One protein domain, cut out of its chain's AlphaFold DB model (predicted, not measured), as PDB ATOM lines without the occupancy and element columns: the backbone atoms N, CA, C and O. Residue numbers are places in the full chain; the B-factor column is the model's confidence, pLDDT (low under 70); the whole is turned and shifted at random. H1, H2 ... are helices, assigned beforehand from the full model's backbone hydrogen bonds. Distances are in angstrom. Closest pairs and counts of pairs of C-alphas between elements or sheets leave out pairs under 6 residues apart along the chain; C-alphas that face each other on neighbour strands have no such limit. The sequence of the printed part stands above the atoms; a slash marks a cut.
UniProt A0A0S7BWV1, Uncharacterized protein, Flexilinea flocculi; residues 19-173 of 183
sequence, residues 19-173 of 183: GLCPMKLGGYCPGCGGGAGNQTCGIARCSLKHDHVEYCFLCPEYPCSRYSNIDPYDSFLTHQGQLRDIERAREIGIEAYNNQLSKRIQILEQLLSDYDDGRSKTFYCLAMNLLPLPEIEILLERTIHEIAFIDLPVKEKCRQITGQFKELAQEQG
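What this domain is: This is residues 19 to 173 of the 183 residues of an uncharacterized protein of Flexilinea flocculi (UniProt A0A0S7BWV1). Four helices, H4, H5, H6 and H8, form a loosely joined up-and-down bundle in one half of an elongated domain, with short H7 in the turn from H6 to H8 at its far end. The other half is mostly loop and holds short H2, while H3 makes a corner with the first part of H4 and short H1 lies near H5. The printed part has 155 residues, with eight named helices, H1 to H8 in chain order, and no named strand; the class is all helix. It is only just compact, close to loose, with a radius of gyration of the C-alphas of 17.6 A and spans of 57 by 32 by 28 A.

How they stand to each other: H4, residues 94 to 114, is the longest helix. With residues 104 to 112 alone it touches H5, residues 121 to 130, at a shallow tilt of 29 degrees, opposite ways; this is a helical hairpin, its closest C-alphas those of Arg 104 and Met 128, 6.0 A apart. H6, residues 133 to 144, meets H5 only through their link. H6 is close to but not clearly touching H4, the closest C-alphas being those of Arg 104 and Leu 133, 7.1 A apart. H8, residues 154 to 171, touches H6 with its residues 161 to 168 alone, opposite ways at a tilt of 37 degrees, only just steep; the C-alphas of Leu 139 and Gln 164 are closest, 7.7 A apart. H4, H5, H6 and H8 are an up-and-down bundle, each running against the one before it in the chain. H7, residues 147 to 150, is close to but not clearly touching H8, with the C-alphas of Phe 149 and Lys 157 closest at 6.7 A. H3, residues 82 to 92, and H4 touch only at the corner, and only just, with 3 pairs of C-alphas within 8 A; the closest are those of Ala 89 and Tyr 97, 5.3 A apart. H1, residues 22 to 25, only just touches H5, with 3 such pairs, the closest being Pro 22 and Thr 122 at 6.7 A. H2, residues 42 to 47, touches no helix. In H2, H3, H4, H5, H6 and H8 every O i to N i+4 pair is within hydrogen-bond range; H1 and H7 are too short for such a pair.

Where its parts are: H4 is 29.8 A long from first to last C-alpha, beginning at C-alpha 94 (28.058, -35.965, -23.515). H8 is 25.8 A long and ends at C-alpha 171 (44.546, -49.488, -43.098). H6 measures 16.2 A, H3 15.5 A and H5 14.4 A. H1 begins at C-alpha 22 (40.533, -53.526, -18.251).

The domain as a whole: The C-alphas farthest apart are those of Lys 49 and Ala 148, 57.0 A. The printed part has no cut. The links H1 to H2, with 16 residues, and H2 to H3, with 34, are long. The mean pLDDT of the printed part is 93.1; residues 71 and 76 are under 70.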
ATOM      1  N   GLY A  19      34.885 -46.946 -19.168       95.56
ATOM      2  CA  GLY A  19      34.063 -48.099 -19.550       95.56
ATOM      3  C   GLY A  19      34.819 -49.175 -20.334       95.56
ATOM      4  O   GLY A  19      34.517 -50.351 -20.200       95.56
ATOM      5  N   LEU A  20      35.861 -48.784 -21.071       96.44
ATOM      6  CA  LEU A  20      36.697 -49.680 -21.875       96.44
ATOM      7  C   LEU A  20      38.005 -50.058 -21.161       96.44
ATOM      8  O   LEU A  20      38.916 -50.624 -21.764       96.44
ATOM      9  N   CYS A  21      38.149 -49.692 -19.885       93.38
ATOM     10  CA  CYS A  21      39.361 -49.947 -19.120       93.38
ATOM     11  C   CYS A  21      39.368 -51.380 -18.568       93.38
ATOM     12  O   CYS A  21      38.437 -51.750 -17.845       93.38
ATOM     13  N   PRO A  22      40.451 -52.158 -18.766       92.06
ATOM     14  CA  PRO A  22      40.533 -53.526 -18.251       92.06
ATOM     15  C   PRO A  22      40.403 -53.602 -16.723       92.06
ATOM     16  O   PRO A  22      39.889 -54.596 -16.207       92.06
ATOM     17  N   MET A  23      40.807 -52.544 -16.003       92.31
ATOM     18  CA  MET A  23      40.666 -52.447 -14.544       92.31
ATOM     19  C   MET A  23      39.211 -52.273 -14.104       92.31
ATOM     20  O   MET A  23      38.830 -52.824 -13.076       92.31
ATOM     21  N   LYS A  24      38.401 -51.520 -14.862       93.06
ATOM     22  CA  LYS A  24      36.973 -51.359 -14.559       93.06
ATOM     23  C   LYS A  24      36.212 -52.639 -14.893       93.06
ATOM     24  O   LYS A  24      35.476 -53.135 -14.051       93.06
ATOM     25  N   LEU A  25      36.485 -53.220 -16.061       91.38
ATOM     26  CA  LEU A  25      35.902 -54.495 -16.498       91.38
ATOM     27  C   LEU A  25      36.231 -55.650 -15.543       91.38
ATOM     28  O   LEU A  25      35.430 -56.552 -15.361       91.38
ATOM     29  N   GLY A  26      37.418 -55.639 -14.928       89.75
ATOM     30  CA  GLY A  26      37.809 -56.632 -13.919       89.75
ATOM     31  C   GLY A  26      37.278 -56.367 -12.505       89.75
ATOM     32  O   GLY A  26      37.650 -57.095 -11.594       89.75
ATOM     33  N   GLY A  27      36.487 -55.310 -12.284       91.56
ATOM     34  CA  GLY A  27      35.977 -54.945 -10.956       91.56
ATOM     35  C   GLY A  27      37.009 -54.317 -10.008       91.56
ATOM     36  O   GLY A  27      36.689 -54.014  -8.863       91.56
ATOM     37  N   TYR A  28      38.240 -54.067 -10.464       91.69
ATOM     38  CA  TYR A  28      39.325 -53.510  -9.643       91.69
ATOM     39  C   TYR A  28      39.289 -51.981  -9.526       91.69
ATOM     40  O   TYR A  28      39.965 -51.400  -8.677       91.69
ATOM     41  N   CYS A  29      38.545 -51.303 -10.401       92.81
ATOM     42  CA  CYS A  29      38.394 -49.853 -10.402       92.81
ATOM     43  C   CYS A  29      36.922 -49.484 -10.617       92.81
ATOM     44  O   CYS A  29      36.337 -49.927 -11.602       92.81
ATOM     45  N   PRO A  30      36.317 -48.606  -9.796       93.94
ATOM     46  CA  PRO A  30      34.904 -48.257  -9.954       93.94
ATOM     47  C   PRO A  30      34.648 -47.281 -11.124       93.94
ATOM     48  O   PRO A  30      33.506 -46.957 -11.447       93.94
ATOM     49  N   GLY A  31      35.694 -46.813 -11.815       93.88
ATOM     50  CA  GLY A  31      35.621 -45.701 -12.770       93.88
ATOM     51  C   GLY A  31      35.823 -44.347 -12.088       93.88
ATOM     52  O   GLY A  31      35.816 -44.244 -10.862       93.88
ATOM     53  N   CYS A  32      36.087 -43.308 -12.874       94.75
ATOM     54  CA  CYS A  32      36.474 -41.995 -12.363       94.75
ATOM     55  C   CYS A  32      35.367 -41.353 -11.509       94.75
ATOM     56  O   CYS A  32      34.348 -40.932 -12.050       94.75
ATOM     57  N   GLY A  33      35.597 -41.240 -10.195       94.88
ATOM     58  CA  GLY A  33      34.618 -40.691  -9.250       94.88
ATOM     59  C   GLY A  33      33.643 -41.736  -8.703       94.88
ATOM     60  O   GLY A  33      32.659 -41.367  -8.076       94.88
ATOM     61  N   GLY A  34      33.914 -43.027  -8.913       94.88
ATOM     62  CA  GLY A  34      33.072 -44.129  -8.439       94.88
ATOM     63  C   GLY A  34      33.319 -44.549  -6.983       94.88
ATOM     64  O   GLY A  34      32.682 -45.477  -6.502       94.88
ATOM     65  N   GLY A  35      34.239 -43.889  -6.269       91.00
ATOM     66  CA  GLY A  35      34.431 -44.085  -4.828       91.00
ATOM     67  C   GLY A  35      35.622 -44.975  -4.460       91.00
ATOM     68  O   GLY A  35      36.756 -44.720  -4.887       91.00
ATOM     69  N   ALA A  36      35.395 -45.955  -3.576       86.81
ATOM     70  CA  ALA A  36      36.437 -46.849  -3.069       86.81
ATOM     71  C   ALA A  36      37.103 -47.631  -4.218       86.81
ATOM     72  O   ALA A  36      36.431 -48.113  -5.121       86.81
ATOM     73  N   GLY A  37      38.437 -47.711  -4.215       83.50
ATOM     74  CA  GLY A  37      39.226 -48.289  -5.314       83.50
ATOM     75  C   GLY A  37      39.761 -47.266  -6.328       83.50
ATOM     76  O   GLY A  37      40.679 -47.575  -7.084       83.50
ATOM     77  N   ASN A  38      39.277 -46.014  -6.329       85.69
ATOM     78  CA  ASN A  38      39.948 -44.951  -7.082       85.69
ATOM     79  C   ASN A  38      41.263 -44.532  -6.415       85.69
ATOM     80  O   ASN A  38      41.270 -44.061  -5.274       85.69
ATOM     81  N   GLN A  39      42.348 -44.603  -7.187       82.62
ATOM     82  CA  GLN A  39      43.639 -44.026  -6.828       82.62
ATOM     83  C   GLN A  39      43.562 -42.499  -6.715       82.62
ATOM     84  O   GLN A  39      42.638 -41.849  -7.219       82.62
ATOM     85  N   THR A  40      44.550 -41.906  -6.047       86.25
ATOM     86  CA  THR A  40      44.670 -40.449  -5.993       86.25
ATOM     87  C   THR A  40      44.926 -39.899  -7.399       86.25
ATOM     88  O   THR A  40      45.758 -40.403  -8.147       86.25
ATOM     89  N   CYS A  41      44.186 -38.859  -7.787       89.88
ATOM     90  CA  CYS A  41      44.282 -38.267  -9.119       89.88
ATOM     91  C   CYS A  41      44.496 -36.755  -9.003       89.88
ATOM     92  O   CYS A  41      43.741 -36.052  -8.330       89.88
ATOM     93  N   GLY A  42      45.548 -36.244  -9.648       91.56
ATOM     94  CA  GLY A  42      45.834 -34.807  -9.689       91.56
ATOM     95  C   GLY A  42      44.749 -34.012 -10.418       91.56
ATOM     96  O   GLY A  42      44.391 -32.932  -9.962       91.56
ATOM     97  N   ILE A  43      44.184 -34.573 -11.492       93.00
ATOM     98  CA  ILE A  43      43.132 -33.921 -12.286       93.00
ATOM     99  C   ILE A  43      41.819 -33.856 -11.499       93.00
ATOM    100  O   ILE A  43      41.208 -32.798 -11.427       93.00
ATOM    101  N   ALA A  44      41.438 -34.940 -10.820       94.19
ATOM    102  CA  ALA A  44      40.252 -34.947  -9.966       94.19
ATOM    103  C   ALA A  44      40.368 -33.945  -8.801       94.19
ATOM    104  O   ALA A  44      39.416 -33.247  -8.486       94.19
ATOM    105  N   ARG A  45      41.546 -33.814  -8.169       94.81
ATOM    106  CA  ARG A  45      41.774 -32.757  -7.161       94.81
ATOM    107  C   ARG A  45      41.736 -31.354  -7.760       94.81
ATOM    108  O   ARG A  45      41.389 -30.414  -7.054       94.81
ATOM    109  N   CYS A  46      42.142 -31.213  -9.020       95.50
ATOM    110  CA  CYS A  46      42.066 -29.953  -9.743       95.50
ATOM    111  C   CYS A  46      40.603 -29.543  -9.920       95.50
ATOM    112  O   CYS A  46      40.268 -28.437  -9.533       95.50
ATOM    113  N   SER A  47      39.711 -30.425 -10.385       95.44
ATOM    114  CA  SER A  47      38.304 -30.045 -10.603       95.44
ATOM    115  C   SER A  47      37.610 -29.548  -9.332       95.44
ATOM    116  O   SER A  47      36.861 -28.583  -9.401       95.44
ATOM    117  N   LEU A  48      37.924 -30.105  -8.157       94.62
ATOM    118  CA  LEU A  48      37.389 -29.617  -6.873       94.62
ATOM    119  C   LEU A  48      37.753 -28.152  -6.564       94.62
ATOM    120  O   LEU A  48      37.059 -27.505  -5.789       94.62
ATOM    121  N   LYS A  49      38.844 -27.633  -7.142       94.81
ATOM    122  CA  LYS A  49      39.281 -26.233  -6.998       94.81
ATOM    123  C   LYS A  49      38.731 -25.307  -8.086       94.81
ATOM    124  O   LYS A  49      38.879 -24.100  -7.958       94.81
ATOM    125  N   HIS A  50      38.151 -25.868  -9.143       95.31
ATOM    126  CA  HIS A  50      37.583 -25.143 -10.278       95.31
ATOM    127  C   HIS A  50      36.102 -25.514 -10.370       95.31
ATOM    128  O   HIS A  50      35.688 -26.221 -11.285       95.31
ATOM    129  N   ASP A  51      35.342 -25.144  -9.338       93.12
ATOM    130  CA  ASP A  51      33.880 -25.268  -9.275       93.12
ATOM    131  C   ASP A  51      33.313 -26.667  -9.548       93.12
ATOM    132  O   ASP A  51      32.179 -26.821  -9.992       93.12
ATOM    133  N   HIS A  52      34.085 -27.711  -9.242       94.38
ATOM    134  CA  HIS A  52      33.665 -29.103  -9.404       94.38
ATOM    135  C   HIS A  52      33.233 -29.436 -10.841       94.38
ATOM    136  O   HIS A  52      32.333 -30.254 -11.032       94.38
ATOM    137  N   VAL A  53      33.894 -28.842 -11.847       95.38
ATOM    138  CA  VAL A  53      33.603 -29.110 -13.266       95.38
ATOM    139  C   VAL A  53      33.478 -30.609 -13.557       95.38
ATOM    140  O   VAL A  53      34.339 -31.414 -13.184       95.38
ATOM    141  N   GLU A  54      32.400 -30.987 -14.248       96.12
ATOM    142  CA  GLU A  54      32.082 -32.393 -14.531       96.12
ATOM    143  C   GLU A  54      33.100 -33.038 -15.487       96.12
ATOM    144  O   GLU A  54      33.467 -34.214 -15.336       96.12
ATOM    145  N   TYR A  55      33.599 -32.233 -16.430       97.81
ATOM    146  CA  TYR A  55      34.642 -32.571 -17.390       97.81
ATOM    147  C   TYR A  55      35.650 -31.432 -17.476       97.81
ATOM    148  O   TYR A  55      35.293 -30.259 -17.387       97.81
ATOM    149  N   CYS A  56      36.922 -31.760 -17.697       96.88
ATOM    150  CA  CYS A  56      37.974 -30.754 -17.793       96.88
ATOM    151  C   CYS A  56      37.734 -29.742 -18.911       96.88
ATOM    152  O   CYS A  56      38.105 -28.591 -18.734       96.88
ATOM    153  N   PHE A  57      37.093 -30.145 -20.012       96.31
ATOM    154  CA  PHE A  57      36.789 -29.243 -21.122       96.31
ATOM    155  C   PHE A  57      35.722 -28.185 -20.811       96.31
ATOM    156  O   PHE A  57      35.526 -27.278 -21.611       96.31
ATOM    157  N   LEU A  58      35.040 -28.290 -19.665       96.56
ATOM    158  CA  LEU A  58      34.125 -27.264 -19.159       96.56
ATOM    159  C   LEU A  58      34.836 -26.225 -18.278       96.56
ATOM    160  O   LEU A  58      34.228 -25.232 -17.893       96.56
ATOM    161  N   CYS A  59      36.107 -26.446 -17.929       96.94
ATOM    162  CA  CYS A  59      36.890 -25.463 -17.189       96.94
ATOM    163  C   CYS A  59      37.194 -24.250 -18.088       96.94
ATOM    164  O   CYS A  59      37.675 -24.460 -19.202       96.94
ATOM    165  N   PRO A  60      37.027 -23.000 -17.613       95.25
ATOM    166  CA  PRO A  60      37.381 -21.803 -18.384       95.25
ATOM    167  C   PRO A  60      38.857 -21.731 -18.797       95.25
ATOM    168  O   PRO A  60      39.199 -21.065 -19.767       95.25
ATOM    169  N   GLU A  61      39.737 -22.422 -18.070       95.44
ATOM    170  CA  GLU A  61      41.167 -22.505 -18.386       95.44
ATOM    171  C   GLU A  61      41.497 -23.606 -19.407       95.44
ATOM    172  O   GLU A  61      42.664 -23.797 -19.741       95.44
ATOM    173  N   TYR A  62      40.514 -24.386 -19.866       93.94
ATOM    174  CA  TYR A  62      40.754 -25.470 -20.813       93.94
ATOM    175  C   TYR A  62      40.879 -24.954 -22.259       93.94
ATOM    176  O   TYR A  62      40.028 -24.182 -22.698       93.94
ATOM    177  N   PRO A  63      41.857 -25.438 -23.048       93.19
ATOM    178  CA  PRO A  63      42.919 -26.377 -22.677       93.19
ATOM    179  C   PRO A  63      44.009 -25.711 -21.818       93.19
ATOM    180  O   PRO A  63      44.575 -24.691 -22.198       93.19
ATOM    181  N   CYS A  64      44.351 -26.323 -20.678       93.81
ATOM    182  CA  CYS A  64      45.379 -25.808 -19.765       93.81
ATOM    183  C   CYS A  64      46.700 -26.584 -19.878       93.81
ATOM    184  O   CYS A  64      46.775 -27.637 -20.516       93.81
ATOM    185  N   SER A  65      47.738 -26.125 -19.173       91.56
ATOM    186  CA  SER A  65      49.077 -26.744 -19.178       91.56
ATOM    187  C   SER A  65      49.102 -28.221 -18.765       91.56
ATOM    188  O   SER A  65      50.027 -28.944 -19.122       91.56
ATOM    189  N   ARG A  66      48.075 -28.716 -18.057       89.38
ATOM    190  CA  ARG A  66      47.935 -30.149 -17.731       89.38
ATOM    191  C   ARG A  66      47.699 -31.030 -18.958       89.38
ATOM    192  O   ARG A  66      47.944 -32.228 -18.872       89.38
ATOM    193  N   TYR A  67      47.196 -30.449 -20.045       88.50
ATOM    194  CA  TYR A  67      46.956 -31.129 -21.315       88.50
ATOM    195  C   TYR A  67      48.131 -30.985 -22.292       88.50
ATOM    196  O   TYR A  67      48.194 -31.710 -23.284       88.50
ATOM    197  N   SER A  68      49.114 -30.131 -21.980       80.75
ATOM    198  CA  SER A  68      50.386 -30.059 -22.697       80.75
ATOM    199  C   SER A  68      51.194 -31.328 -22.403       80.75
ATOM    200  O   SER A  68      51.754 -31.474 -21.321       80.75
ATOM    201  N   ASN A  69      51.231 -32.269 -23.350       73.88
ATOM    202  CA  ASN A  69      51.831 -33.599 -23.178       73.88
ATOM    203  C   ASN A  69      51.166 -34.439 -22.075       73.88
ATOM    204  O   ASN A  69      51.849 -35.072 -21.273       73.88
ATOM    205  N   ILE A  70      49.832 -34.488 -22.039       74.12
ATOM    206  CA  ILE A  70      49.102 -35.453 -21.191       74.12
ATOM    207  C   ILE A  70      49.261 -36.909 -21.664       74.12
ATOM    208  O   ILE A  70      48.900 -37.845 -20.957       74.12
ATOM    209  N   ASP A  71      49.852 -37.082 -22.847       67.12
ATOM    210  CA  ASP A  71      49.815 -38.303 -23.637       67.12
ATOM    211  C   ASP A  71      51.164 -39.030 -23.888       67.12
ATOM    212  O   ASP A  71      51.268 -39.775 -24.861       67.12
ATOM    213  N   PRO A  72      52.254 -38.860 -23.109       70.56
ATOM    214  CA  PRO A  72      53.529 -39.465 -23.489       70.56
ATOM    215  C   PRO A  72      53.514 -40.988 -23.321       70.56
ATOM    216  O   PRO A  72      54.193 -41.694 -24.063       70.56
ATOM    217  N   TYR A  73      52.741 -41.503 -22.357       80.81
ATOM    218  CA  TYR A  73      52.706 -42.919 -22.012       80.81
ATOM    219  C   TYR A  73      51.309 -43.355 -21.587       80.81
ATOM    220  O   TYR A  73      50.570 -42.622 -20.934       80.81
ATOM    221  N   ASP A  74      50.989 -44.599 -21.907       82.00
ATOM    222  CA  ASP A  74      49.759 -45.248 -21.512       82.00
ATOM    223  C   ASP A  74      49.923 -45.929 -20.145       82.00
ATOM    224  O   ASP A  74      51.016 -46.350 -19.754       82.00
ATOM    225  N   SER A  75      48.817 -46.039 -19.407       75.12
ATOM    226  CA  SER A  75      48.768 -46.812 -18.165       75.12
ATOM    227  C   SER A  75      48.178 -48.198 -18.455       75.12
ATOM    228  O   SER A  75      48.678 -48.926 -19.309       75.12
ATOM    229  N   PHE A  76      47.092 -48.563 -17.774       69.94
ATOM    230  CA  PHE A  76      46.273 -49.732 -18.101       69.94
ATOM    231  C   PHE A  76      45.278 -49.450 -19.238       69.94
ATOM    232  O   PHE A  76      44.802 -50.377 -19.885       69.94
ATOM    233  N   LEU A  77      44.955 -48.174 -19.462       79.44
ATOM    234  CA  LEU A  77      44.131 -47.679 -20.561       79.44
ATOM    235  C   LEU A  77      45.001 -46.795 -21.462       79.44
ATOM    236  O   LEU A  77      45.936 -46.139 -20.986       79.44
ATOM    237  N   THR A  78      44.691 -46.790 -22.755       79.44
ATOM    238  CA  THR A  78      45.362 -45.917 -23.717       79.44
ATOM    239  C   THR A  78      44.951 -44.458 -23.519       79.44
ATOM    240  O   THR A  78      43.772 -44.160 -23.334       79.44
ATOM    241  N   HIS A  79      45.929 -43.556 -23.544       85.19
ATOM    242  CA  HIS A  79      45.719 -42.111 -23.603       85.19
ATOM    243  C   HIS A  79      45.720 -41.603 -25.057       85.19
ATOM    244  O   HIS A  79      45.256 -40.494 -25.298       85.19
ATOM    245  N   GLN A  80      46.111 -42.435 -26.039       85.19
ATOM    246  CA  GLN A  80      46.215 -42.059 -27.463       85.19
ATOM    247  C   GLN A  80      44.914 -41.462 -28.018       85.19
ATOM    248  O   GLN A  80      44.941 -40.569 -28.857       85.19
ATOM    249  N   GLY A  81      43.765 -41.964 -27.550       86.38
ATOM    250  CA  GLY A  81      42.444 -41.465 -27.934       86.38
ATOM    251  C   GLY A  81      41.948 -40.281 -27.103       86.38
ATOM    252  O   GLY A  81      41.011 -39.622 -27.524       86.38
ATOM    253  N   GLN A  82      42.567 -39.967 -25.960       91.50
ATOM    254  CA  GLN A  82      42.003 -39.090 -24.926       91.50
ATOM    255  C   GLN A  82      41.606 -37.707 -25.455       91.50
ATOM    256  O   GLN A  82      40.495 -37.253 -25.202       91.50
ATOM    257  N   LEU A  83      42.495 -37.026 -26.184       91.69
ATOM    258  CA  LEU A  83      42.197 -35.689 -26.716       91.69
ATOM    259  C   LEU A  83      41.111 -35.741 -27.795       91.69
ATOM    260  O   LEU A  83      40.179 -34.945 -27.764       91.69
ATOM    261  N   ARG A  84      41.191 -36.716 -28.707       92.88
ATOM    262  CA  ARG A  84      40.174 -36.944 -29.743       92.88
ATOM    263  C   ARG A  84      38.808 -37.250 -29.124       92.88
ATOM    264  O   ARG A  84      37.794 -36.765 -29.607       92.88
ATOM    265  N   ASP A  85      38.785 -38.035 -28.058       95.94
ATOM    266  CA  ASP A  85      37.577 -38.439 -27.346       95.94
ATOM    267  C   ASP A  85      36.956 -37.254 -26.584       95.94
ATOM    268  O   ASP A  85      35.734 -37.108 -26.572       95.94
ATOM    269  N   ILE A  86      37.778 -36.353 -26.022       95.94
ATOM    270  CA  ILE A  86      37.308 -35.064 -25.489       95.94
ATOM    271  C   ILE A  86      36.663 -34.233 -26.591       95.94
ATOM    272  O   ILE A  86      35.525 -33.806 -26.420       95.94
ATOM    273  N   GLU A  87      37.364 -34.000 -27.700       96.19
ATOM    274  CA  GLU A  87      36.832 -33.171 -28.785       96.19
ATOM    275  C   GLU A  87      35.548 -33.773 -29.352       96.19
ATOM    276  O   GLU A  87      34.546 -33.074 -29.472       96.19
ATOM    277  N   ARG A  88      35.500 -35.095 -29.543       97.50
ATOM    278  CA  ARG A  88      34.281 -35.777 -29.975       97.50
ATOM    279  C   ARG A  88      33.130 -35.560 -28.997       97.50
ATOM    280  O   ARG A  88      32.025 -35.251 -29.432       97.50
ATOM    281  N   ALA A  89      33.374 -35.702 -27.694       98.00
ATOM    282  CA  ALA A  89      32.366 -35.470 -26.663       98.00
ATOM    283  C   ALA A  89      31.894 -34.006 -26.602       98.00
ATOM    284  O   ALA A  89      30.724 -33.757 -26.312       98.00
ATOM    285  N   ARG A  90      32.778 -33.045 -26.899       97.38
ATOM    286  CA  ARG A  90      32.438 -31.618 -27.018       97.38
ATOM    287  C   ARG A  90      31.579 -31.340 -28.247       97.38
ATOM    288  O   ARG A  90      30.614 -30.592 -28.142       97.38
ATOM    289  N   GLU A  91      31.918 -31.942 -29.383       97.94
ATOM    290  CA  GLU A  91      31.229 -31.750 -30.662       97.94
ATOM    291  C   GLU A  91      29.793 -32.279 -30.645       97.94
ATOM    292  O   GLU A  91      28.881 -31.602 -31.110       97.94
ATOM    293  N   ILE A  92      29.589 -33.498 -30.131       98.00
ATOM    294  CA  ILE A  92      28.284 -34.181 -30.210       98.00
ATOM    295  C   ILE A  92      27.483 -34.118 -28.907       98.00
ATOM    296  O   ILE A  92      26.336 -34.559 -28.869       98.00
ATOM    297  N   GLY A  93      28.087 -33.605 -27.836       98.38
ATOM    298  CA  GLY A  93      27.522 -33.619 -26.494       98.38
ATOM    299  C   GLY A  93      27.738 -34.941 -25.749       98.38
ATOM    300  O   GLY A  93      27.867 -36.025 -26.324       98.38
ATOM    301  N   ILE A  94      27.749 -34.846 -24.418       98.19
ATOM    302  CA  ILE A  94      28.058 -35.965 -23.515       98.19
ATOM    303  C   ILE A  94      27.066 -37.121 -23.634       98.19
ATOM    304  O   ILE A  94      27.476 -38.274 -23.557       98.19
ATOM    305  N   GLU A  95      25.781 -36.840 -23.832       98.31
ATOM    306  CA  GLU A  95      24.763 -37.886 -23.958       98.31
ATOM    307  C   GLU A  95      24.999 -38.752 -25.203       98.31
ATOM    308  O   GLU A  95      25.128 -39.973 -25.102       98.31
ATOM    309  N   ALA A  96      25.156 -38.126 -26.372       98.50
ATOM    310  CA  ALA A  96      25.437 -38.844 -27.612       98.50
ATOM    311  C   ALA A  96      26.792 -39.569 -27.562       98.50
ATOM    312  O   ALA A  96      26.916 -40.690 -28.062       98.50
ATOM    313  N   TYR A  97      27.795 -38.976 -26.908       98.56
ATOM    314  CA  TYR A  97      29.078 -39.639 -26.684       98.56
ATOM    315  C   TYR A  97      28.956 -40.856 -25.759       98.56
ATOM    316  O   TYR A  97      29.489 -41.921 -26.068       98.56
ATOM    317  N   ASN A  98      28.194 -40.755 -24.669       98.56
ATOM    318  CA  ASN A  98      27.916 -41.882 -23.780       98.56
ATOM    319  C   ASN A  98      27.162 -43.007 -24.499       98.56
ATOM    320  O   ASN A  98      27.419 -44.174 -24.210       98.56
ATOM    321  N   ASN A  99      26.292 -42.691 -25.462       98.56
ATOM    322  CA  ASN A  99      25.633 -43.695 -26.301       98.56
ATOM    323  C   ASN A  99      26.642 -44.418 -27.209       98.56
ATOM    324  O   ASN A  99      26.634 -45.648 -27.275       98.56
ATOM    325  N   GLN A 100      27.570 -43.689 -27.845       98.19
ATOM    326  CA  GLN A 100      28.675 -44.302 -28.606       98.19
ATOM    327  C   GLN A 100      29.558 -45.177 -27.709       98.19
ATOM    328  O   GLN A 100      29.945 -46.280 -28.092       98.19
ATOM    329  N   LEU A 101      29.860 -44.709 -26.499       98.00
ATOM    330  CA  LEU A 101      30.686 -45.445 -25.555       98.00
ATOM    331  C   LEU A 101      29.975 -46.694 -25.020       98.00
ATOM    332  O   LEU A 101      30.602 -47.742 -24.907       98.00
ATOM    333  N   SER A 102      28.670 -46.618 -24.763       98.31
ATOM    334  CA  SER A 102      27.849 -47.762 -24.349       98.31
ATOM    335  C   SER A 102      27.822 -48.852 -25.416       98.31
ATOM    336  O   SER A 102      28.017 -50.018 -25.088       98.31
ATOM    337  N   LYS A 103      27.702 -48.484 -26.699       98.44
ATOM    338  CA  LYS A 103      27.834 -49.438 -27.811       98.44
ATOM    339  C   LYS A 103      29.201 -50.120 -27.831       98.44
ATOM    340  O   LYS A 103      29.281 -51.339 -27.932       98.44
ATOM    341  N   ARG A 104      30.288 -49.351 -27.680       98.50
ATOM    342  CA  ARG A 104      31.651 -49.912 -27.596       98.50
ATOM    343  C   ARG A 104      31.792 -50.883 -26.421       98.50
ATOM    344  O   ARG A 104      32.461 -51.900 -26.566       98.50
ATOM    345  N   ILE A 105      31.179 -50.579 -25.275       98.00
ATOM    346  CA  ILE A 105      31.179 -51.456 -24.094       98.00
ATOM    347  C   ILE A 105      30.415 -52.751 -24.382       98.00
ATOM    348  O   ILE A 105      30.954 -53.815 -24.115       98.00
ATOM    349  N   GLN A 106      29.229 -52.679 -24.987       98.06
ATOM    350  CA  GLN A 106      28.441 -53.864 -25.351       98.06
ATOM    351  C   GLN A 106      29.196 -54.777 -26.323       98.06
ATOM    352  O   GLN A 106      29.280 -55.984 -26.107       98.06
ATOM    353  N   ILE A 107      29.817 -54.197 -27.355       98.12
ATOM    354  CA  ILE A 107      30.663 -54.944 -28.294       98.12
ATOM    355  C   ILE A 107      31.847 -55.578 -27.557       98.12
ATOM    356  O   ILE A 107      32.178 -56.736 -27.792       98.12
ATOM    357  N   LEU A 108      32.485 -54.842 -26.643       97.75
ATOM    358  CA  LEU A 108      33.594 -55.363 -25.848       97.75
ATOM    359  C   LEU A 108      33.167 -56.537 -24.962       97.75
ATOM    360  O   LEU A 108      33.893 -57.521 -24.872       97.75
ATOM    361  N   GLU A 109      32.013 -56.440 -24.308       96.50
ATOM    362  CA  GLU A 109      31.449 -57.505 -23.476       96.50
ATOM    363  C   GLU A 109      31.154 -58.755 -24.309       96.50
ATOM    364  O   GLU A 109      31.549 -59.848 -23.910       96.50
ATOM    365  N   GLN A 110      30.569 -58.594 -25.500       95.75
ATOM    366  CA  GLN A 110      30.356 -59.698 -26.434       95.75
ATOM    367  C   GLN A 110      31.684 -60.332 -26.872       95.75
ATOM    368  O   GLN A 110      31.842 -61.549 -26.805       95.75
ATOM    369  N   LEU A 111      32.677 -59.516 -27.246       96.38
ATOM    370  CA  LEU A 111      34.011 -59.992 -27.621       96.38
ATOM    371  C   LEU A 111      34.676 -60.813 -26.510       96.38
ATOM    372  O   LEU A 111      35.319 -61.823 -26.786       96.38
ATOM    373  N   LEU A 112      34.517 -60.387 -25.256       94.94
ATOM    374  CA  LEU A 112      35.075 -61.060 -24.084       94.94
ATOM    375  C   LEU A 112      34.262 -62.278 -23.622       94.94
ATOM    376  O   LEU A 112      34.796 -63.103 -22.889       94.94
ATOM    377  N   SER A 113      32.994 -62.387 -24.012       94.31
ATOM    378  CA  SER A 113      32.148 -63.550 -23.721       94.31
ATOM    379  C   SER A 113      32.353 -64.652 -24.757       94.31
ATOM    380  O   SER A 113      32.628 -65.802 -24.417       94.31
ATOM    381  N   ASP A 114      32.255 -64.287 -26.034       92.81
ATOM    382  CA  ASP A 114      32.072 -65.250 -27.121       92.81
ATOM    383  C   ASP A 114      33.390 -65.570 -27.839       92.81
ATOM    384  O   ASP A 114      33.533 -66.620 -28.475       92.81
ATOM    385  N   TYR A 115      34.370 -64.669 -27.727       92.56
ATOM    386  CA  TYR A 115      35.635 -64.714 -28.459       92.56
ATOM    387  C   TYR A 115      36.840 -64.442 -27.546       92.56
ATOM    388  O   TYR A 115      37.776 -63.723 -27.920       92.56
ATOM    389  N   ASP A 116      36.847 -65.043 -26.353       88.75
ATOM    390  CA  ASP A 116      37.968 -64.967 -25.413       88.75
ATOM    391  C   ASP A 116      38.852 -66.221 -25.453       88.75
ATOM    392  O   ASP A 116      38.413 -67.354 -25.266       88.75
ATOM    393  N   ASP A 117      40.144 -66.002 -25.689       90.44
ATOM    394  CA  ASP A 117      41.195 -67.019 -25.625       90.44
ATOM    395  C   ASP A 117      42.079 -66.881 -24.370       90.44
ATOM    396  O   ASP A 117      43.173 -67.448 -24.303       90.44
ATOM    397  N   GLY A 118      41.632 -66.091 -23.389       88.31
ATOM    398  CA  GLY A 118      42.306 -65.821 -22.119       88.31
ATOM    399  C   GLY A 118      43.453 -64.809 -22.213       88.31
ATOM    400  O   GLY A 118      44.071 -64.482 -21.198       88.31
ATOM    401  N   ARG A 119      43.766 -64.297 -23.411       89.12
ATOM    402  CA  ARG A 119      44.897 -63.375 -23.647       89.12
ATOM    403  C   ARG A 119      44.531 -62.122 -24.442       89.12
ATOM    404  O   ARG A 119      45.330 -61.186 -24.489       89.12
ATOM    405  N   SER A 120      43.340 -62.070 -25.036       92.06
ATOM    406  CA  SER A 120      42.945 -60.993 -25.956       92.06
ATOM    407  C   SER A 120      42.292 -59.785 -25.279       92.06
ATOM    408  O   SER A 120      42.102 -58.755 -25.922       92.06
ATOM    409  N   LYS A 121      42.038 -59.834 -23.962       92.62
ATOM    410  CA  LYS A 121      41.359 -58.751 -23.226       92.62
ATOM    411  C   LYS A 121      41.953 -57.362 -23.469       92.62
ATOM    412  O   LYS A 121      41.236 -56.436 -23.840       92.62
ATOM    413  N   THR A 122      43.264 -57.205 -23.282       92.31
ATOM    414  CA  THR A 122      43.940 -55.912 -23.497       92.31
ATOM    415  C   THR A 122      43.865 -55.469 -24.957       92.31
ATOM    416  O   THR A 122      43.716 -54.280 -25.227       92.31
ATOM    417  N   PHE A 123      43.943 -56.414 -25.896       94.81
ATOM    418  CA  PHE A 123      43.846 -56.128 -27.325       94.81
ATOM    419  C   PHE A 123      42.449 -55.615 -27.698       94.81
ATOM    420  O   PHE A 123      42.350 -54.559 -28.316       94.81
ATOM    421  N   TYR A 124      41.378 -56.276 -27.250       96.69
ATOM    422  CA  TYR A 124      40.014 -55.796 -27.489       96.69
ATOM    423  C   TYR A 124      39.751 -54.445 -26.820       96.69
ATOM    424  O   TYR A 124      39.165 -53.566 -27.445       96.69
ATOM    425  N   CYS A 125      40.264 -54.216 -25.604       95.75
ATOM    426  CA  CYS A 125      40.184 -52.894 -24.976       95.75
ATOM    427  C   CYS A 125      40.847 -51.814 -25.854       95.75
ATOM    428  O   CYS A 125      40.288 -50.733 -26.019       95.75
ATOM    429  N   LEU A 126      42.019 -52.090 -26.440       95.12
ATOM    430  CA  LEU A 126      42.697 -51.156 -27.349       95.12
ATOM    431  C   LEU A 126      41.901 -50.925 -28.633       95.12
ATOM    432  O   LEU A 126      41.683 -49.772 -28.999       95.12
ATOM    433  N   ALA A 127      41.433 -51.993 -29.281       96.81
ATOM    434  CA  ALA A 127      40.627 -51.907 -30.497       96.81
ATOM    435  C   ALA A 127      39.381 -51.039 -30.269       96.81
ATOM    436  O   ALA A 127      39.144 -50.089 -31.014       96.81
ATOM    437  N   MET A 128      38.654 -51.279 -29.174       97.31
ATOM    438  CA  MET A 128      37.455 -50.513 -28.827       97.31
ATOM    439  C   MET A 128      37.740 -49.062 -28.440       97.31
ATOM    440  O   MET A 128      36.838 -48.239 -28.542       97.31
ATOM    441  N   ASN A 129      38.952 -48.716 -28.001       95.75
ATOM    442  CA  ASN A 129      39.318 -47.320 -27.744       95.75
ATOM    443  C   ASN A 129      39.774 -46.586 -29.007       95.75
ATOM    444  O   ASN A 129      39.560 -45.383 -29.127       95.75
ATOM    445  N   LEU A 130      40.463 -47.268 -29.921       95.38
ATOM    446  CA  LEU A 130      41.225 -46.594 -30.970       95.38
ATOM    447  C   LEU A 130      40.556 -46.647 -32.337       95.38
ATOM    448  O   LEU A 130      40.622 -45.645 -33.047       95.38
ATOM    449  N   LEU A 131      39.891 -47.754 -32.678       97.00
ATOM    450  CA  LEU A 131      39.249 -47.919 -33.980       97.00
ATOM    451  C   LEU A 131      37.915 -47.153 -34.055       97.00
ATOM    452  O   LEU A 131      37.212 -47.020 -33.039       97.00
ATOM    453  N   PRO A 132      37.521 -46.652 -35.238       96.00
ATOM    454  CA  PRO A 132      36.210 -46.044 -35.432       96.00
ATOM    455  C   PRO A 132      35.084 -47.049 -35.178       96.00
ATOM    456  O   PRO A 132      35.123 -48.175 -35.663       96.00
ATOM    457  N   LEU A 133      34.063 -46.624 -34.428       97.31
ATOM    458  CA  LEU A 133      32.915 -47.472 -34.096       97.31
ATOM    459  C   LEU A 133      32.165 -47.989 -35.341       97.31
ATOM    460  O   LEU A 133      31.894 -49.185 -35.360       97.31
ATOM    461  N   PRO A 134      31.894 -47.177 -36.387       97.06
ATOM    462  CA  PRO A 134      31.198 -47.679 -37.574       97.06
ATOM    463  C   PRO A 134      31.951 -48.817 -38.268       97.06
ATOM    464  O   PRO A 134      31.347 -49.801 -38.671       97.06
ATOM    465  N   GLU A 135      33.278 -48.720 -38.348       97.94
ATOM    466  CA  GLU A 135      34.112 -49.747 -38.982       97.94
ATOM    467  C   GLU A 135      34.154 -51.038 -38.157       97.94
ATOM    468  O   GLU A 135      34.137 -52.130 -38.716       97.94
ATOM    469  N   ILE A 136      34.145 -50.927 -36.822       97.94
ATOM    470  CA  ILE A 136      33.982 -52.085 -35.930       97.94
ATOM    471  C   ILE A 136      32.622 -52.755 -36.168       97.94
ATOM    472  O   ILE A 136      32.576 -53.975 -36.308       97.94
ATOM    473  N   GLU A 137      31.534 -51.975 -36.186       97.62
ATOM    474  CA  GLU A 137      30.170 -52.482 -36.387       97.62
ATOM    475  C   GLU A 137      30.070 -53.215 -37.738       97.62
ATOM    476  O   GLU A 137      29.661 -54.373 -37.766       97.62
ATOM    477  N   ILE A 138      30.551 -52.601 -38.827       97.44
ATOM    478  CA  ILE A 138      30.558 -53.190 -40.178       97.44
ATOM    479  C   ILE A 138      31.384 -54.481 -40.230       97.44
ATOM    480  O   ILE A 138      30.947 -55.476 -40.812       97.44
ATOM    481  N   LEU A 139      32.591 -54.474 -39.657       97.38
ATOM    482  CA  LEU A 139      33.483 -55.634 -39.656       97.38
ATOM    483  C   LEU A 139      32.846 -56.804 -38.911       97.38
ATOM    484  O   LEU A 139      32.784 -57.907 -39.448       97.38
ATOM    485  N   LEU A 140      32.352 -56.569 -37.693       96.75
ATOM    486  CA  LEU A 140      31.744 -57.626 -36.892       96.75
ATOM    487  C   LEU A 140      30.455 -58.134 -37.527       96.75
ATOM    488  O   LEU A 140      30.280 -59.344 -37.593       96.75
ATOM    489  N   GLU A 141      29.596 -57.254 -38.045       95.62
ATOM    490  CA  GLU A 141      28.372 -57.656 -38.742       95.62
ATOM    491  C   GLU A 141      28.675 -58.582 -39.924       95.62
ATOM    492  O   GLU A 141      28.007 -59.600 -40.084       95.62
ATOM    493  N   ARG A 142      29.708 -58.291 -40.719       95.06
ATOM    494  CA  ARG A 142      30.118 -59.177 -41.818       95.06
ATOM    495  C   ARG A 142      30.627 -60.516 -41.293       95.06
ATOM    496  O   ARG A 142      30.143 -61.554 -41.722       95.06
ATOM    497  N   THR A 143      31.543 -60.491 -40.330       94.56
ATOM    498  CA  THR A 143      32.217 -61.699 -39.842       94.56
ATOM    499  C   THR A 143      31.279 -62.646 -39.094       94.56
ATOM    500  O   THR A 143      31.278 -63.844 -39.360       94.56
ATOM    501  N   ILE A 144      30.468 -62.151 -38.153       92.75
ATOM    502  CA  ILE A 144      29.691 -63.028 -37.257       92.75
ATOM    503  C   ILE A 144      28.516 -63.727 -37.952       92.75
ATOM    504  O   ILE A 144      28.028 -64.733 -37.440       92.75
ATOM    505  N   HIS A 145      28.078 -63.218 -39.108       92.25
ATOM    506  CA  HIS A 145      27.009 -63.816 -39.912       92.25
ATOM    507  C   HIS A 145      27.526 -64.782 -40.992       92.25
ATOM    508  O   HIS A 145      26.726 -65.444 -41.655       92.25
ATOM    509  N   GLU A 146      28.843 -64.908 -41.174       93.69
ATOM    510  CA  GLU A 146      29.414 -65.904 -42.077       93.69
ATOM    511  C   GLU A 146      29.253 -67.315 -41.492       93.69
ATOM    512  O   GLU A 146      29.760 -67.619 -40.414       93.69
ATOM    513  N   ILE A 147      28.605 -68.222 -42.236       89.44
ATOM    514  CA  ILE A 147      28.432 -69.632 -41.825       89.44
ATOM    515  C   ILE A 147      29.787 -70.267 -41.490       89.44
ATOM    516  O   ILE A 147      29.939 -70.909 -40.454       89.44
ATOM    517  N   ALA A 148      30.791 -70.016 -42.337       91.06
ATOM    518  CA  ALA A 148      32.142 -70.518 -42.133       91.06
ATOM    519  C   ALA A 148      32.740 -70.057 -40.797       91.06
ATOM    520  O   ALA A 148      33.454 -70.834 -40.176       91.06
ATOM    521  N   PHE A 149      32.429 -68.838 -40.342       93.50
ATOM    522  CA  PHE A 149      32.876 -68.315 -39.054       93.50
ATOM    523  C   PHE A 149      32.132 -68.966 -37.882       93.50
ATOM    524  O   PHE A 149      32.749 -69.296 -36.869       93.50
ATOM    525  N   ILE A 150      30.819 -69.175 -38.006       91.12
ATOM    526  CA  ILE A 150      29.977 -69.760 -36.949       91.12
ATOM    527  C   ILE A 150      30.477 -71.152 -36.544       91.12
ATOM    528  O   ILE A 150      30.547 -71.440 -35.345       91.12
ATOM    529  N   ASP A 151      30.904 -71.963 -37.509       92.12
ATOM    530  CA  ASP A 151      31.367 -73.335 -37.275       92.12
ATOM    531  C   ASP A 151      32.816 -73.421 -36.762       92.12
ATOM    532  O   ASP A 151      33.291 -74.496 -36.382       92.12
ATOM    533  N   LEU A 152      33.541 -72.296 -36.701       93.38
ATOM    534  CA  LEU A 152      34.913 -72.291 -36.205       93.38
ATOM    535  C   LEU A 152      34.990 -72.599 -34.699       93.38
ATOM    536  O   LEU A 152      34.200 -72.080 -33.898       93.38
ATOM    537  N   PRO A 153      36.026 -73.340 -34.264       94.19
ATOM    538  CA  PRO A 153      36.395 -73.402 -32.856       94.19
ATOM    539  C   PRO A 153      36.680 -72.000 -32.303       94.19
ATOM    540  O   PRO A 153      37.265 -71.167 -32.997       94.19
ATOM    541  N   VAL A 154      36.366 -71.761 -31.024       92.00
ATOM    542  CA  VAL A 154      36.548 -70.451 -30.352       92.00
ATOM    543  C   VAL A 154      37.936 -69.863 -30.610       92.00
ATOM    544  O   VAL A 154      38.062 -68.717 -31.016       92.00
ATOM    545  N   LYS A 155      38.994 -70.672 -30.487       92.50
ATOM    546  CA  LYS A 155      40.376 -70.224 -30.713       92.50
ATOM    547  C   LYS A 155      40.622 -69.672 -32.127       92.50
ATOM    548  O   LYS A 155      41.438 -68.763 -32.281       92.50
ATOM    549  N   GLU A 156      39.958 -70.226 -33.140       94.69
ATOM    550  CA  GLU A 156      40.075 -69.750 -34.520       94.69
ATOM    551  C   GLU A 156      39.216 -68.502 -34.748       94.69
ATOM    552  O   GLU A 156      39.707 -67.551 -35.350       94.69
ATOM    553  N   LYS A 157      38.019 -68.431 -34.145       95.06
ATOM    554  CA  LYS A 157      37.201 -67.205 -34.112       95.06
ATOM    555  C   LYS A 157      37.981 -66.025 -33.529       95.06
ATOM    556  O   LYS A 157      38.063 -64.969 -34.156       95.06
ATOM    557  N   CYS A 158      38.637 -66.225 -32.381       94.75
ATOM    558  CA  CYS A 158      39.486 -65.206 -31.758       94.75
ATOM    559  C   CYS A 158      40.626 -64.775 -32.688       94.75
ATOM    560  O   CYS A 158      40.934 -63.584 -32.783       94.75
ATOM    561  N   ARG A 159      41.268 -65.732 -33.380       95.25
ATOM    562  CA  ARG A 159      42.355 -65.438 -34.325       95.25
ATOM    563  C   ARG A 159      41.850 -64.606 -35.501       95.25
ATOM    564  O   ARG A 159      42.510 -63.625 -35.832       95.25
ATOM    565  N   GLN A 160      40.715 -64.976 -36.087       96.25
ATOM    566  CA  GLN A 160      40.126 -64.275 -37.225       96.25
ATOM    567  C   GLN A 160      39.723 -62.847 -36.847       96.25
ATOM    568  O   GLN A 160      40.222 -61.912 -37.466       96.25
ATOM    569  N   ILE A 161      38.947 -62.656 -35.771       96.69
ATOM    570  CA  ILE A 161      38.557 -61.316 -35.289       96.69
ATOM    571  C   ILE A 161      39.793 -60.463 -34.980       96.69
ATOM    572  O   ILE A 161      39.896 -59.310 -35.396       96.69
ATOM    573  N   THR A 162      40.773 -61.030 -34.270       96.12
ATOM    574  CA  THR A 162      42.016 -60.315 -33.944       96.12
ATOM    575  C   THR A 162      42.808 -59.944 -35.197       96.12
ATOM    576  O   THR A 162      43.426 -58.881 -35.229       96.12
ATOM    577  N   GLY A 163      42.823 -60.812 -36.212       96.75
ATOM    578  CA  GLY A 163      43.437 -60.550 -37.513       96.75
ATOM    579  C   GLY A 163      42.766 -59.381 -38.226       96.75
ATOM    580  O   GLY A 163      43.433 -58.397 -38.526       96.75
ATOM    581  N   GLN A 164      41.442 -59.428 -38.361       97.56
ATOM    582  CA  GLN A 164      40.659 -58.385 -39.024       97.56
ATOM    583  C   GLN A 164      40.781 -57.025 -38.317       97.56
ATOM    584  O   GLN A 164      40.951 -55.998 -38.967       97.56
ATOM    585  N   PHE A 165      40.786 -56.983 -36.977       98.06
ATOM    586  CA  PHE A 165      41.040 -55.729 -36.255       98.06
ATOM    587  C   PHE A 165      42.457 -55.188 -36.457       98.06
ATOM    588  O   PHE A 165      42.646 -53.973 -36.433       98.06
ATOM    589  N   LYS A 166      43.464 -56.050 -36.645       97.81
ATOM    590  CA  LYS A 166      44.826 -55.601 -36.977       97.81
ATOM    591  C   LYS A 166      44.904 -55.041 -38.392       97.81
ATOM    592  O   LYS A 166      45.566 -54.026 -38.575       97.81
ATOM    593  N   GLU A 167      44.233 -55.675 -39.348       97.88
ATOM    594  CA  GLU A 167      44.135 -55.196 -40.731       97.88
ATOM    595  C   GLU A 167      43.446 -53.829 -40.779       97.88
ATOM    596  O   GLU A 167      44.042 -52.867 -41.257       97.88
ATOM    597  N   LEU A 168      42.281 -53.696 -40.136       97.94
ATOM    598  CA  LEU A 168      41.566 -52.423 -40.025       97.94
ATOM    599  C   LEU A 168      42.423 -51.329 -39.364       97.94
ATOM    600  O   LEU A 168      42.432 -50.177 -39.795       97.94
ATOM    601  N   ALA A 169      43.172 -51.678 -38.314       96.88
ATOM    602  CA  ALA A 169      44.091 -50.739 -37.680       96.88
ATOM    603  C   ALA A 169      45.208 -50.299 -38.637       96.88
ATOM    604  O   ALA A 169      45.523 -49.113 -38.706       96.88
ATOM    605  N   GLN A 170      45.787 -51.237 -39.389       96.94
ATOM    606  CA  GLN A 170      46.840 -50.962 -40.361       96.94
ATOM    607  C   GLN A 170      46.353 -50.050 -41.493       96.94
ATOM    608  O   GLN A 170      47.044 -49.085 -41.819       96.94
ATOM    609  N   GLU A 171      45.168 -50.310 -42.049       95.81
ATOM    610  CA  GLU A 171      44.546 -49.488 -43.098       95.81
ATOM    611  C   GLU A 171      44.335 -48.037 -42.652       95.81
ATOM    612  O   GLU A 171      44.473 -47.108 -43.446       95.81
ATOM    613  N   GLN A 172      44.065 -47.833 -41.362       93.38
ATOM    614  CA  GLN A 172      43.860 -46.508 -40.778       93.38
ATOM    615  C   GLN A 172      45.119 -45.885 -40.165       93.38
ATOM    616  O   GLN A 172      45.049 -44.807 -39.574       93.38
ATOM    617  N   GLY A 173      46.275 -46.550 -40.260       93.75
ATOM    618  CA  GLY A 173      47.514 -46.078 -39.637       93.75
ATOM    619  C   GLY A 173      47.459 -46.032 -38.102       93.75
ATOM    620  O   GLY A 173      48.192 -45.265 -37.477       93.75
TER     621      GLY A 173